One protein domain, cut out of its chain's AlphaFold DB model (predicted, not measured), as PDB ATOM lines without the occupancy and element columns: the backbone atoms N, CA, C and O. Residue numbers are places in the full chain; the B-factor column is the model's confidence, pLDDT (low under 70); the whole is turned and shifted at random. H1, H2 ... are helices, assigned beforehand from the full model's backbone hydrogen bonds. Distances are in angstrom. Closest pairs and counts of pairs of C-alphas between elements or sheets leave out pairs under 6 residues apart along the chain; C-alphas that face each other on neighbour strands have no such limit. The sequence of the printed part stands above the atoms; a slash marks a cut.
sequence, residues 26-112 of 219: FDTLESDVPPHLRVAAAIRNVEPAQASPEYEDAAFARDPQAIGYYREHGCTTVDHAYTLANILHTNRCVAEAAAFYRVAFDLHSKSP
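Overview. This is residues 26 to 112 of the 219 residues of an uncharacterized protein of Tanticharoenia sakaeratensis NBRC 103193 (UniProt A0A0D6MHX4). Three nearly aligned helices, H3, H4 and H5, run back and forth as two hairpins that share H4; H1 packs slantwise on H5, and H2 lies crosswise between H1 and H3. The 87 printed residues hold five named helices, H1 to H5 in chain order, and no named strand: all helix. The whole is compact, radius of gyration of the C-alphas 12.0 A, spanning 36 by 27 by 25 A.

Along the chain. H1 is residues 35 to 43, from C-alpha 35 at (-36.368, 29.622, -51.160), 12.1 A long. H2 is 53 to 60, 10.4 A; H3 64 to 73, 14.2 A; H4 78 to 90, 18.1 A; H5 94 to 107, 20.0 A, ending at C-alpha 107 (-28.078, 47.304, -48.904).

Arrangement. H1 touches H5 at a steep tilt of 43 degrees, C-alphas of His 36 and Ala 99 closest, 5.1 A. H2 and H3 only just touch, with 3 pairs of C-alphas within 8 A, the closest Phe 60 and Ala 66, 6.2 A. Hairpin H4 and H5 touch, closest C-alphas Ala 85 and Ala 97, 4.2 A. In H1 to H5 every O i to N i+4 pair is within hydrogen-bond range.

Size, cuts and confidence. The printed part has no cut and no long link; residues 26 to 46 have pLDDT under 70.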
ATOM      1  N   PHE A  26     -45.027  35.760 -46.291       37.16
ATOM      2  CA  PHE A  26     -44.435  34.553 -46.903       37.16
ATOM      3  C   PHE A  26     -45.338  33.873 -47.963       37.16
ATOM      4  O   PHE A  26     -44.831  33.227 -48.886       37.16
ATOM      5  N   ASP A  27     -46.656  34.099 -47.871       36.62
ATOM      6  CA  ASP A  27     -47.717  33.596 -48.754       36.62
ATOM      7  C   ASP A  27     -47.859  34.319 -50.110       36.62
ATOM      8  O   ASP A  27     -48.574  33.831 -50.981       36.62
ATOM      9  N   THR A  28     -47.188  35.455 -50.333       38.88
ATOM     10  CA  THR A  28     -47.366  36.273 -51.560       38.88
ATOM     11  C   THR A  28     -46.286  36.099 -52.633       38.88
ATOM     12  O   THR A  28     -46.382  36.705 -53.695       38.88
ATOM     13  N   LEU A  29     -45.281  35.247 -52.408       41.16
ATOM     14  CA  LEU A  29     -44.226  34.974 -53.391       41.16
ATOM     15  C   LEU A  29     -44.490  33.633 -54.096       41.16
ATOM     16  O   LEU A  29     -44.646  32.596 -53.448       41.16
ATOM     17  N   GLU A  30     -44.575  33.663 -55.427       38.38
ATOM     18  CA  GLU A  30     -44.877  32.512 -56.291       38.38
ATOM     19  C   GLU A  30     -43.929  31.315 -56.041       38.38
ATOM     20  O   GLU A  30     -42.789  31.470 -55.593       38.38
ATOM     21  N   SER A  31     -44.408  30.090 -56.300       42.09
ATOM     22  CA  SER A  31     -43.701  28.823 -56.015       42.09
ATOM     23  C   SER A  31     -42.373  28.640 -56.751       42.09
ATOM     24  O   SER A  31     -41.616  27.736 -56.402       42.09
ATOM     25  N   ASP A  32     -42.097  29.486 -57.739       43.72
ATOM     26  CA  ASP A  32     -40.975  29.338 -58.664       43.72
ATOM     27  C   ASP A  32     -39.747  30.167 -58.249       43.72
ATOM     28  O   ASP A  32     -38.678  30.027 -58.842       43.72
ATOM     29  N   VAL A  33     -39.857  30.988 -57.193       44.88
ATOM     30  CA  VAL A  33     -38.717  31.724 -56.628       44.88
ATOM     31  C   VAL A  33     -37.938  30.810 -55.671       44.88
ATOM     32  O   VAL A  33     -38.522  30.319 -54.697       44.88
ATOM     33  N   PRO A  34     -36.623  30.601 -55.886       44.59
ATOM     34  CA  PRO A  34     -35.785  29.824 -54.984       44.59
ATOM     35  C   PRO A  34     -35.960  30.254 -53.516       44.59
ATOM     36  O   PRO A  34     -35.956  31.456 -53.230       44.59
ATOM     37  N   PRO A  35     -36.075  29.311 -52.561       46.53
ATOM     38  CA  PRO A  35     -36.368  29.622 -51.160       46.53
ATOM     39  C   PRO A  35     -35.445  30.686 -50.550       46.53
ATOM     40  O   PRO A  35     -35.912  31.564 -49.834       46.53
ATOM     41  N   HIS A  36     -34.159  30.684 -50.904       47.41
ATOM     42  CA  HIS A  36     -33.179  31.657 -50.412       47.41
ATOM     43  C   HIS A  36     -33.463  33.106 -50.869       47.41
ATOM     44  O   HIS A  36     -33.229  34.039 -50.105       47.41
ATOM     45  N   LEU A  37     -34.037  33.312 -52.063       50.16
ATOM     46  CA  LEU A  37     -34.446  34.637 -52.556       50.16
ATOM     47  C   LEU A  37     -35.737  35.127 -51.885       50.16
ATOM     48  O   LEU A  37     -35.868  36.314 -51.582       50.16
ATOM     49  N   ARG A  38     -36.665  34.211 -51.578       57.66
ATOM     50  CA  ARG A  38     -37.888  34.530 -50.812       57.66
ATOM     51  C   ARG A  38     -37.550  34.989 -49.401       57.66
ATOM     52  O   ARG A  38     -38.137  35.940 -48.891       57.66
ATOM     53  N   VAL A  39     -36.572  34.325 -48.795       55.16
ATOM     54  CA  VAL A  39     -36.103  34.640 -47.451       55.16
ATOM     55  C   VAL A  39     -35.334  35.968 -47.451       55.16
ATOM     56  O   VAL A  39     -35.647  36.820 -46.627       55.16
ATOM     57  N   ALA A  40     -34.448  36.237 -48.419       54.72
ATOM     58  CA  ALA A  40     -33.746  37.526 -48.536       54.72
ATOM     59  C   ALA A  40     -34.694  38.743 -48.638       54.72
ATOM     60  O   ALA A  40     -34.486  39.755 -47.962       54.72
ATOM     61  N   ALA A  41     -35.760  38.639 -49.439       57.44
ATOM     62  CA  ALA A  41     -36.758  39.701 -49.591       57.44
ATOM     63  C   ALA A  41     -37.618  39.902 -48.328       57.44
ATOM     64  O   ALA A  41     -37.945  41.037 -47.973       57.44
ATOM     65  N   ALA A  42     -37.957  38.814 -47.628       61.09
ATOM     66  CA  ALA A  42     -38.715  38.870 -46.380       61.09
ATOM     67  C   ALA A  42     -37.869  39.404 -45.210       61.09
ATOM     68  O   ALA A  42     -38.362  40.193 -44.406       61.09
ATOM     69  N   ILE A  43     -36.584  39.033 -45.139       63.69
ATOM     70  CA  ILE A  43     -35.715  39.331 -43.996       63.69
ATOM     71  C   ILE A  43     -35.513  40.830 -43.773       63.69
ATOM     72  O   ILE A  43     -35.469  41.296 -42.634       63.69
ATOM     73  N   ARG A  44     -35.423  41.608 -44.853       62.84
ATOM     74  CA  ARG A  44     -35.112  43.041 -44.779       62.84
ATOM     75  C   ARG A  44     -36.161  43.864 -44.022       62.84
ATOM     76  O   ARG A  44     -35.836  44.940 -43.527       62.84
ATOM     77  N   ASN A  45     -37.397  43.370 -43.955       66.06
ATOM     78  CA  ASN A  45     -38.558  44.128 -43.488       66.06
ATOM     79  C   ASN A  45     -39.167  43.588 -42.188       66.06
ATOM     80  O   ASN A  45     -40.147  44.152 -41.705       66.06
ATOM     81  N   VAL A  46     -38.619  42.508 -41.626       65.62
ATOM     82  CA  VAL A  46     -39.100  41.934 -40.365       65.62
ATOM     83  C   VAL A  46     -38.233  42.467 -39.232       65.62
ATOM     84  O   VAL A  46     -37.022  42.238 -39.200       65.62
ATOM     85  N   GLU A  47     -38.843  43.193 -38.294       71.06
ATOM     86  CA  GLU A  47     -38.158  43.536 -37.052       71.06
ATOM     87  C   GLU A  47     -37.919  42.264 -36.225       71.06
ATOM     88  O   GLU A  47     -38.807  41.408 -36.159       71.06
ATOM     89  N   PRO A  48     -36.784  42.138 -35.513       74.50
ATOM     90  CA  PRO A  48     -36.504  40.931 -34.738       74.50
ATOM     91  C   PRO A  48     -37.581  40.594 -33.698       74.50
ATOM     92  O   PRO A  48     -37.840  39.427 -33.426       74.50
ATOM     93  N   ALA A  49     -38.262  41.606 -33.153       71.75
ATOM     94  CA  ALA A  49     -39.366  41.431 -32.209       71.75
ATOM     95  C   ALA A  49     -40.642  40.827 -32.835       71.75
ATOM     96  O   ALA A  49     -41.544  40.415 -32.107       71.75
ATOM     97  N   GLN A  50     -40.734  40.797 -34.167       70.00
ATOM     98  CA  GLN A  50     -41.889  40.329 -34.936       70.00
ATOM     99  C   GLN A  50     -41.613  39.009 -35.676       70.00
ATOM    100  O   GLN A  50     -42.524  38.448 -36.288       70.00
ATOM    101  N   ALA A  51     -40.380  38.501 -35.619       72.25
ATOM    102  CA  ALA A  51     -39.981  37.254 -36.255       72.25
ATOM    103  C   ALA A  51     -40.683  36.047 -35.604       72.25
ATOM    104  O   ALA A  51     -40.566  35.813 -34.400       72.25
ATOM    105  N   SER A  52     -41.417  35.263 -36.399       77.19
ATOM    106  CA  SER A  52     -41.990  33.998 -35.926       77.19
ATOM    107  C   SER A  52     -40.914  32.900 -35.857       77.19
ATOM    108  O   SER A  52     -39.930  32.956 -36.598       77.19
ATOM    109  N   PRO A  53     -41.095  31.855 -35.028       76.12
ATOM    110  CA  PRO A  53     -40.175  30.714 -35.003       76.12
ATOM    111  C   PRO A  53     -40.022  30.019 -36.365       76.12
ATOM    112  O   PRO A  53     -38.931  29.597 -36.728       76.12
ATOM    113  N   GLU A  54     -41.099  29.934 -37.150       74.75
ATOM    114  CA  GLU A  54     -41.070  29.358 -38.503       74.75
ATOM    115  C   GLU A  54     -40.217  30.193 -39.467       74.75
ATOM    116  O   GLU A  54     -39.511  29.647 -40.314       74.75
ATOM    117  N   TYR A  55     -40.247  31.519 -39.312       74.50
ATOM    118  CA  TYR A  55     -39.399  32.428 -40.072       74.50
ATOM    119  C   TYR A  55     -37.924  32.271 -39.685       74.50
ATOM    120  O   TYR A  55     -37.073  32.174 -40.567       74.50
ATOM    121  N   GLU A  56     -37.610  32.203 -38.389       80.38
ATOM    122  CA  GLU A  56     -36.228  32.014 -37.932       80.38
ATOM    123  C   GLU A  56     -35.654  30.671 -38.398       80.38
ATOM    124  O   GLU A  56     -34.504  30.600 -38.833       80.38
ATOM    125  N   ASP A  57     -36.470  29.615 -38.366       79.31
ATOM    126  CA  ASP A  57     -36.104  28.295 -38.870       79.31
ATOM    127  C   ASP A  57     -35.744  28.341 -40.361       79.31
ATOM    128  O   ASP A  57     -34.724  27.781 -40.762       79.31
ATOM    129  N   ALA A  58     -36.559  29.022 -41.172       79.31
ATOM    130  CA  ALA A  58     -36.345  29.140 -42.611       79.31
ATOM    131  C   ALA A  58     -35.160  30.053 -42.972       79.31
ATOM    132  O   ALA A  58     -34.452  29.782 -43.938       79.31
ATOM    133  N   ALA A  59     -34.944  31.132 -42.216       81.62
ATOM    134  CA  ALA A  59     -33.906  32.123 -42.494       81.62
ATOM    135  C   ALA A  59     -32.525  31.732 -41.991       81.62
ATOM    136  O   ALA A  59     -31.526  32.035 -42.639       81.62
ATOM    137  N   PHE A  60     -32.462  31.066 -40.845       87.88
ATOM    138  CA  PHE A  60     -31.203  30.795 -40.164       87.88
ATOM    139  C   PHE A  60     -30.895  29.304 -40.067       87.88
ATOM    140  O   PHE A  60     -29.932  28.942 -39.401       87.88
ATOM    141  N   ALA A  61     -31.703  28.427 -40.675       87.06
ATOM    142  CA  ALA A  61     -31.550  26.973 -40.590       87.06
ATOM    143  C   ALA A  61     -31.427  26.462 -39.140       87.06
ATOM    144  O   ALA A  61     -30.692  25.511 -38.863       87.06
ATOM    145  N   ARG A  62     -32.143  27.102 -38.201       87.69
ATOM    146  CA  ARG A  62     -32.059  26.850 -36.748       87.69
ATOM    147  C   ARG A  62     -30.680  27.092 -36.128       87.69
ATOM    148  O   ARG A  62     -30.426  26.616 -35.019       87.69
ATOM    149  N   ASP A  63     -29.799  27.829 -36.796       92.88
ATOM    150  CA  ASP A  63     -28.486  28.163 -36.259       92.88
ATOM    151  C   ASP A  63     -28.626  29.111 -35.050       92.88
ATOM    152  O   ASP A  63     -29.077  30.253 -35.193       92.88
ATOM    153  N   PRO A  64     -28.253  28.672 -33.834       93.19
ATOM    154  CA  PRO A  64     -28.499  29.447 -32.622       93.19
ATOM    155  C   PRO A  64     -27.642  30.716 -32.550       93.19
ATOM    156  O   PRO A  64     -28.040  31.681 -31.897       93.19
ATOM    157  N   GLN A  65     -26.478  30.731 -33.209       96.00
ATOM    158  CA  GLN A  65     -25.591  31.888 -33.226       96.00
ATOM    159  C   GLN A  65     -26.148  32.978 -34.145       96.00
ATOM    160  O   GLN A  65     -26.198  34.141 -33.744       96.00
ATOM    161  N   ALA A  66     -26.607  32.609 -35.340       93.69
ATOM    162  CA  ALA A  66     -27.216  33.527 -36.292       93.69
ATOM    163  C   ALA A  66     -28.539  34.090 -35.754       93.69
ATOM    164  O   ALA A  66     -28.736  35.304 -35.785       93.69
ATOM    165  N   ILE A  67     -29.397  33.242 -35.167       91.81
ATOM    166  CA  ILE A  67     -30.642  33.683 -34.516       91.81
ATOM    167  C   ILE A  67     -30.337  34.649 -33.366       91.81
ATOM    168  O   ILE A  67     -30.963  35.704 -33.258       91.81
ATOM    169  N   GLY A  68     -29.365  34.315 -32.510       93.31
ATOM    170  CA  GLY A  68     -28.945  35.181 -31.409       93.31
ATOM    171  C   GLY A  68     -28.464  36.547 -31.898       93.31
ATOM    172  O   GLY A  68     -28.937  37.572 -31.413       93.31
ATOM    173  N   TYR A  69     -27.594  36.560 -32.911       95.00
ATOM    174  CA  TYR A  69     -27.070  37.789 -33.501       95.00
ATOM    175  C   TYR A  69     -28.178  38.645 -34.132       95.00
ATOM    176  O   TYR A  69     -28.249  39.849 -33.890       95.00
ATOM    177  N   TYR A  70     -29.077  38.031 -34.907       91.44
ATOM    178  CA  TYR A  70     -30.191  38.734 -35.543       91.44
ATOM    179  C   TYR A  70     -31.142  39.359 -34.515       91.44
ATOM    180  O   TYR A  70     -31.584  40.491 -34.699       91.44
ATOM    181  N   ARG A  71     -31.423  38.670 -33.405       90.12
ATOM    182  CA  ARG A  71     -32.267  39.211 -32.327       90.12
ATOM    183  C   ARG A  71     -31.672  40.442 -31.651       90.12
ATOM    184  O   ARG A  71     -32.425  41.306 -31.214       90.12
ATOM    185  N   GLU A  72     -30.348  40.519 -31.564       92.88
ATOM    186  CA  GLU A  72     -29.648  41.635 -30.927       92.88
ATOM    187  C   GLU A  72     -29.447  42.828 -31.872       92.88
ATOM    188  O   GLU A  72     -29.607  43.978 -31.461       92.88
ATOM    189  N   HIS A  73     -29.118  42.568 -33.138       91.50
ATOM    190  CA  HIS A  73     -28.650  43.598 -34.072       91.50
ATOM    191  C   HIS A  73     -29.564  43.831 -35.282       91.50
ATOM    192  O   HIS A  73     -29.448  44.851 -35.964       91.50
ATOM    193  N   GLY A  74     -30.469  42.898 -35.576       89.38
ATOM    194  CA  GLY A  74     -31.221  42.870 -36.826       89.38
ATOM    195  C   GLY A  74     -30.324  42.624 -38.043       89.38
ATOM    196  O   GLY A  74     -29.269  41.999 -37.954       89.38
ATOM    197  N   CYS A  75     -30.766  43.096 -39.211       89.06
ATOM    198  CA  CYS A  75     -30.067  42.906 -40.490       89.06
ATOM    199  C   CYS A  75     -30.274  44.079 -41.471       89.06
ATOM    200  O   CYS A  75     -30.195  43.907 -42.686       89.06
ATOM    201  N   THR A  76     -30.610  45.267 -40.965       88.50
ATOM    202  CA  THR A  76     -31.000  46.428 -41.789       88.50
ATOM    203  C   THR A  76     -29.812  47.219 -42.339       88.50
ATOM    204  O   THR A  76     -29.998  48.144 -43.128       88.50
ATOM    205  N   THR A  77     -28.588  46.857 -41.955       91.31
ATOM    206  CA  THR A  77     -27.340  47.447 -42.453       91.31
ATOM    207  C   THR A  77     -26.505  46.398 -43.181       91.31
ATOM    208  O   THR A  77     -26.634  45.197 -42.929       91.31
ATOM    209  N   VAL A  78     -25.626  46.859 -44.078       92.94
ATOM    210  CA  VAL A  78     -24.667  45.997 -44.789       92.94
ATOM    211  C   VAL A  78     -23.863  45.158 -43.798       92.94
ATOM    212  O   VAL A  78     -23.767  43.948 -43.973       92.94
ATOM    213  N   ASP A  79     -23.347  45.782 -42.736       94.06
ATOM    214  CA  ASP A  79     -22.487  45.128 -41.747       94.06
ATOM    215  C   ASP A  79     -23.196  43.977 -41.033       94.06
ATOM    216  O   ASP A  79     -22.627  42.892 -40.891       94.06
ATOM    217  N   HIS A  80     -24.450  44.170 -40.614       94.19
ATOM    218  CA  HIS A  80     -25.198  43.126 -39.912       94.19
ATOM    219  C   HIS A  80     -25.606  41.991 -40.853       94.19
ATOM    220  O   HIS A  80     -25.455  40.823 -40.497       94.19
ATOM    221  N   ALA A  81     -26.040  42.309 -42.077       93.12
ATOM    222  CA  ALA A  81     -26.350  41.297 -43.085       93.12
ATOM    223  C   ALA A  81     -25.105  40.479 -43.475       93.12
ATOM    224  O   ALA A  81     -25.151  39.250 -43.503       93.12
ATOM    225  N   TYR A  82     -23.966  41.140 -43.696       94.62
ATOM    226  CA  TYR A  82     -22.693  40.478 -43.979       94.62
ATOM    227  C   TYR A  82     -22.213  39.621 -42.801       94.62
ATOM    228  O   TYR A  82     -21.724  38.508 -42.997       94.62
ATOM    229  N   THR A  83     -22.388  40.102 -41.568       95.75
ATOM    230  CA  THR A  83     -22.036  39.331 -40.368       95.75
ATOM    231  C   THR A  83     -22.869  38.057 -40.255       95.75
ATOM    232  O   THR A  83     -22.305  36.983 -40.044       95.75
ATOM    233  N   LEU A  84     -24.186  38.146 -40.463       94.31
ATOM    234  CA  LEU A  84     -25.074  36.980 -40.483       94.31
ATOM    235  C   LEU A  84     -24.676  35.981 -41.573       94.31
ATOM    236  O   LEU A  84     -24.583  34.785 -41.293       94.31
ATOM    237  N   ALA A  85     -24.352  36.467 -42.775       93.31
ATOM    238  CA  ALA A  85     -23.858  35.621 -43.859       93.31
ATOM    239  C   ALA A  85     -22.586  34.858 -43.454       93.31
ATOM    240  O   ALA A  85     -22.492  33.653 -43.675       93.31
ATOM    241  N   ASN A  86     -21.629  35.528 -42.804       94.38
ATOM    242  CA  ASN A  86     -20.385  34.902 -42.354       94.38
ATOM    243  C   ASN A  86     -20.596  33.876 -41.230       94.38
ATOM    244  O   ASN A  86     -19.933  32.837 -41.241       94.38
ATOM    245  N   ILE A  87     -21.508  34.134 -40.283       95.38
ATOM    246  CA  ILE A  87     -21.878  33.160 -39.240       95.38
ATOM    247  C   ILE A  87     -22.436  31.894 -39.899       95.38
ATOM    248  O   ILE A  87     -21.906  30.803 -39.694       95.38
ATOM    249  N   LEU A  88     -23.448  32.051 -40.756       92.94
ATOM    250  CA  LEU A  88     -24.098  30.937 -41.447       92.94
ATOM    251  C   LEU A  88     -23.115  30.176 -42.344       92.94
ATOM    252  O   LEU A  88     -23.084  28.946 -42.335       92.94
ATOM    253  N   HIS A  89     -22.248  30.889 -43.065       91.38
ATOM    254  CA  HIS A  89     -21.221  30.283 -43.907       91.38
ATOM    255  C   HIS A  89     -20.227  29.453 -43.082       91.38
ATOM    256  O   HIS A  89     -19.943  28.304 -43.433       91.38
ATOM    257  N   THR A  90     -19.749  29.997 -41.958       93.06
ATOM    258  CA  THR A  90     -18.847  29.296 -41.026       93.06
ATOM    259  C   THR A  90     -19.502  28.029 -40.476       93.06
ATOM    260  O   THR A  90     -18.863  26.976 -40.409       93.06
ATOM    261  N   ASN A  91     -20.800  28.104 -40.182       93.06
ATOM    262  CA  ASN A  91     -21.592  27.005 -39.635       93.06
ATOM    263  C   ASN A  91     -22.152  26.056 -40.710       93.06
ATOM    264  O   ASN A  91     -22.891  25.128 -40.392       93.06
ATOM    265  N   ARG A  92     -21.726  26.212 -41.975       89.81
ATOM    266  CA  ARG A  92     -22.086  25.362 -43.128       89.81
ATOM    267  C   ARG A  92     -23.554  25.453 -43.568       89.81
ATOM    268  O   ARG A  92     -23.996  24.622 -44.359       89.81
ATOM    269  N   CYS A  93     -24.267  26.499 -43.170       88.56
ATOM    270  CA  CYS A  93     -25.582  26.883 -43.694       88.56
ATOM    271  C   CYS A  93     -25.401  27.708 -44.981       88.56
ATOM    272  O   CYS A  93     -25.613  28.919 -45.017       88.56
ATOM    273  N   VAL A  94     -24.866  27.068 -46.027       87.88
ATOM    274  CA  VAL A  94     -24.335  27.756 -47.220       87.88
ATOM    275  C   VAL A  94     -25.438  28.433 -48.048       87.88
ATOM    276  O   VAL A  94     -25.219  29.525 -48.572       87.88
ATOM    277  N   ALA A  95     -26.624  27.825 -48.131       83.94
ATOM    278  CA  ALA A  95     -27.757  28.385 -48.870       83.94
ATOM    279  C   ALA A  95     -28.322  29.636 -48.178       83.94
ATOM    280  O   ALA A  95     -28.584  30.651 -48.823       83.94
ATOM    281  N   GLU A  96     -28.450  29.587 -46.855       86.88
ATOM    282  CA  GLU A  96     -28.895  30.706 -46.028       86.88
ATOM    283  C   GLU A  96     -27.848  31.825 -46.034       86.88
ATOM    284  O   GLU A  96     -28.183  32.999 -46.183       86.88
ATOM    285  N   ALA A  97     -26.558  31.477 -45.979       90.62
ATOM    286  CA  ALA A  97     -25.478  32.447 -46.120       90.62
ATOM    287  C   ALA A  97     -25.556  33.206 -47.454       90.62
ATOM    288  O   ALA A  97     -25.411  34.428 -47.468       90.62
ATOM    289  N   ALA A  98     -25.828  32.510 -48.566       89.06
ATOM    290  CA  ALA A  98     -26.008  33.141 -49.874       89.06
ATOM    291  C   ALA A  98     -27.145  34.180 -49.860       89.06
ATOM    292  O   ALA A  98     -26.956  35.293 -50.354       89.06
ATOM    293  N   ALA A  99     -28.273  33.870 -49.209       87.44
ATOM    294  CA  ALA A  99     -29.375  34.818 -49.031       87.44
ATOM    295  C   ALA A  99     -28.926  36.096 -48.301       87.44
ATOM    296  O   ALA A  99     -29.234  37.205 -48.735       87.44
ATOM    297  N   PHE A 100     -28.148  35.970 -47.225       91.06
ATOM    298  CA  PHE A 100     -27.664  37.134 -46.478       91.06
ATOM    299  C   PHE A 100     -26.570  37.922 -47.206       91.06
ATOM    300  O   PHE A 100     -26.547  39.150 -47.105       91.06
ATOM    301  N   TYR A 101     -25.714  37.271 -48.005       92.19
ATOM    302  CA  TYR A 101     -24.808  37.988 -48.911       92.19
ATOM    303  C   TYR A 101     -25.585  38.801 -49.952       92.19
ATOM    304  O   TYR A 101     -25.188  39.929 -50.251       92.19
ATOM    305  N   ARG A 102     -26.723  38.287 -50.444       89.75
ATOM    306  CA  ARG A 102     -27.624  39.046 -51.321       89.75
ATOM    307  C   ARG A 102     -28.236  40.251 -50.611       89.75
ATOM    308  O   ARG A 102     -28.177  41.352 -51.146       89.75
ATOM    309  N   VAL A 103     -28.744  40.081 -49.389       90.00
ATOM    310  CA  VAL A 103     -29.279  41.202 -48.591       90.00
ATOM    311  C   VAL A 103     -28.212  42.277 -48.366       90.00
ATOM    312  O   VAL A 103     -28.473  43.465 -48.566       90.00
ATOM    313  N   ALA A 104     -26.994  41.871 -47.991       92.56
ATOM    314  CA  ALA A 104     -25.870  42.784 -47.824       92.56
ATOM    315  C   ALA A 104     -25.545  43.508 -49.135       92.56
ATOM    316  O   ALA A 104     -25.351  44.724 -49.126       92.56
ATOM    317  N   PHE A 105     -25.543  42.789 -50.264       92.31
ATOM    318  CA  PHE A 105     -25.370  43.386 -51.581       92.31
ATOM    319  C   PHE A 105     -26.447  44.438 -51.830       92.31
ATOM    320  O   PHE A 105     -26.102  45.584 -52.097       92.31
ATOM    321  N   ASP A 106     -27.728  44.113 -51.694       89.94
ATOM    322  CA  ASP A 106     -28.831  45.039 -51.970       89.94
ATOM    323  C   ASP A 106     -28.823  46.275 -51.051       89.94
ATOM    324  O   ASP A 106     -29.321  47.334 -51.436       89.94
ATOM    325  N   LEU A 107     -28.283  46.172 -49.828       90.50
ATOM    326  CA  LEU A 107     -28.078  47.304 -48.904       90.50
ATOM    327  C   LEU A 107     -26.843  48.148 -49.251       90.50
ATOM    328  O   LEU A 107     -26.735  49.298 -48.825       90.50
ATOM    329  N   HIS A 108     -25.897  47.585 -49.997       93.62
ATOM    330  CA  HIS A 108     -24.622  48.216 -50.286       93.62
ATOM    331  C   HIS A 108     -24.773  49.373 -51.280       93.62
ATOM    332  O   HIS A 108     -25.334  49.213 -52.362       93.62
ATOM    333  N   SER A 109     -24.140  50.510 -50.982       92.88
ATOM    334  CA  SER A 109     -24.135  51.724 -51.823       92.88
ATOM    335  C   SER A 109     -23.440  51.576 -53.182       92.88
ATOM    336  O   SER A 109     -23.368  52.526 -53.952       92.88
ATOM    337  N   LYS A 110     -22.849  50.406 -53.440       92.31
ATOM    338  CA  LYS A 110     -21.952  50.090 -54.570       92.31
ATOM    339  C   LYS A 110     -20.721  50.999 -54.690       92.31
ATOM    340  O   LYS A 110     -19.989  50.891 -55.667       92.31
ATOM    341  N   SER A 111     -20.445  51.839 -53.689       91.31
ATOM    342  CA  SER A 111     -19.217  52.631 -53.657       91.31
ATOM    343  C   SER A 111     -17.996  51.711 -53.560       91.31
ATOM    344  O   SER A 111     -17.985  50.832 -52.695       91.31
ATOM    345  N   PRO A 112     -16.935  51.933 -54.355       86.88
ATOM    346  CA  PRO A 112     -15.713  51.131 -54.285       86.88
ATOM    347  C   PRO A 112     -14.932  51.328 -52.974       86.88
ATOM    348  O   PRO A 112     -14.023  50.560 -52.683       86.88
TER     349      PRO A 112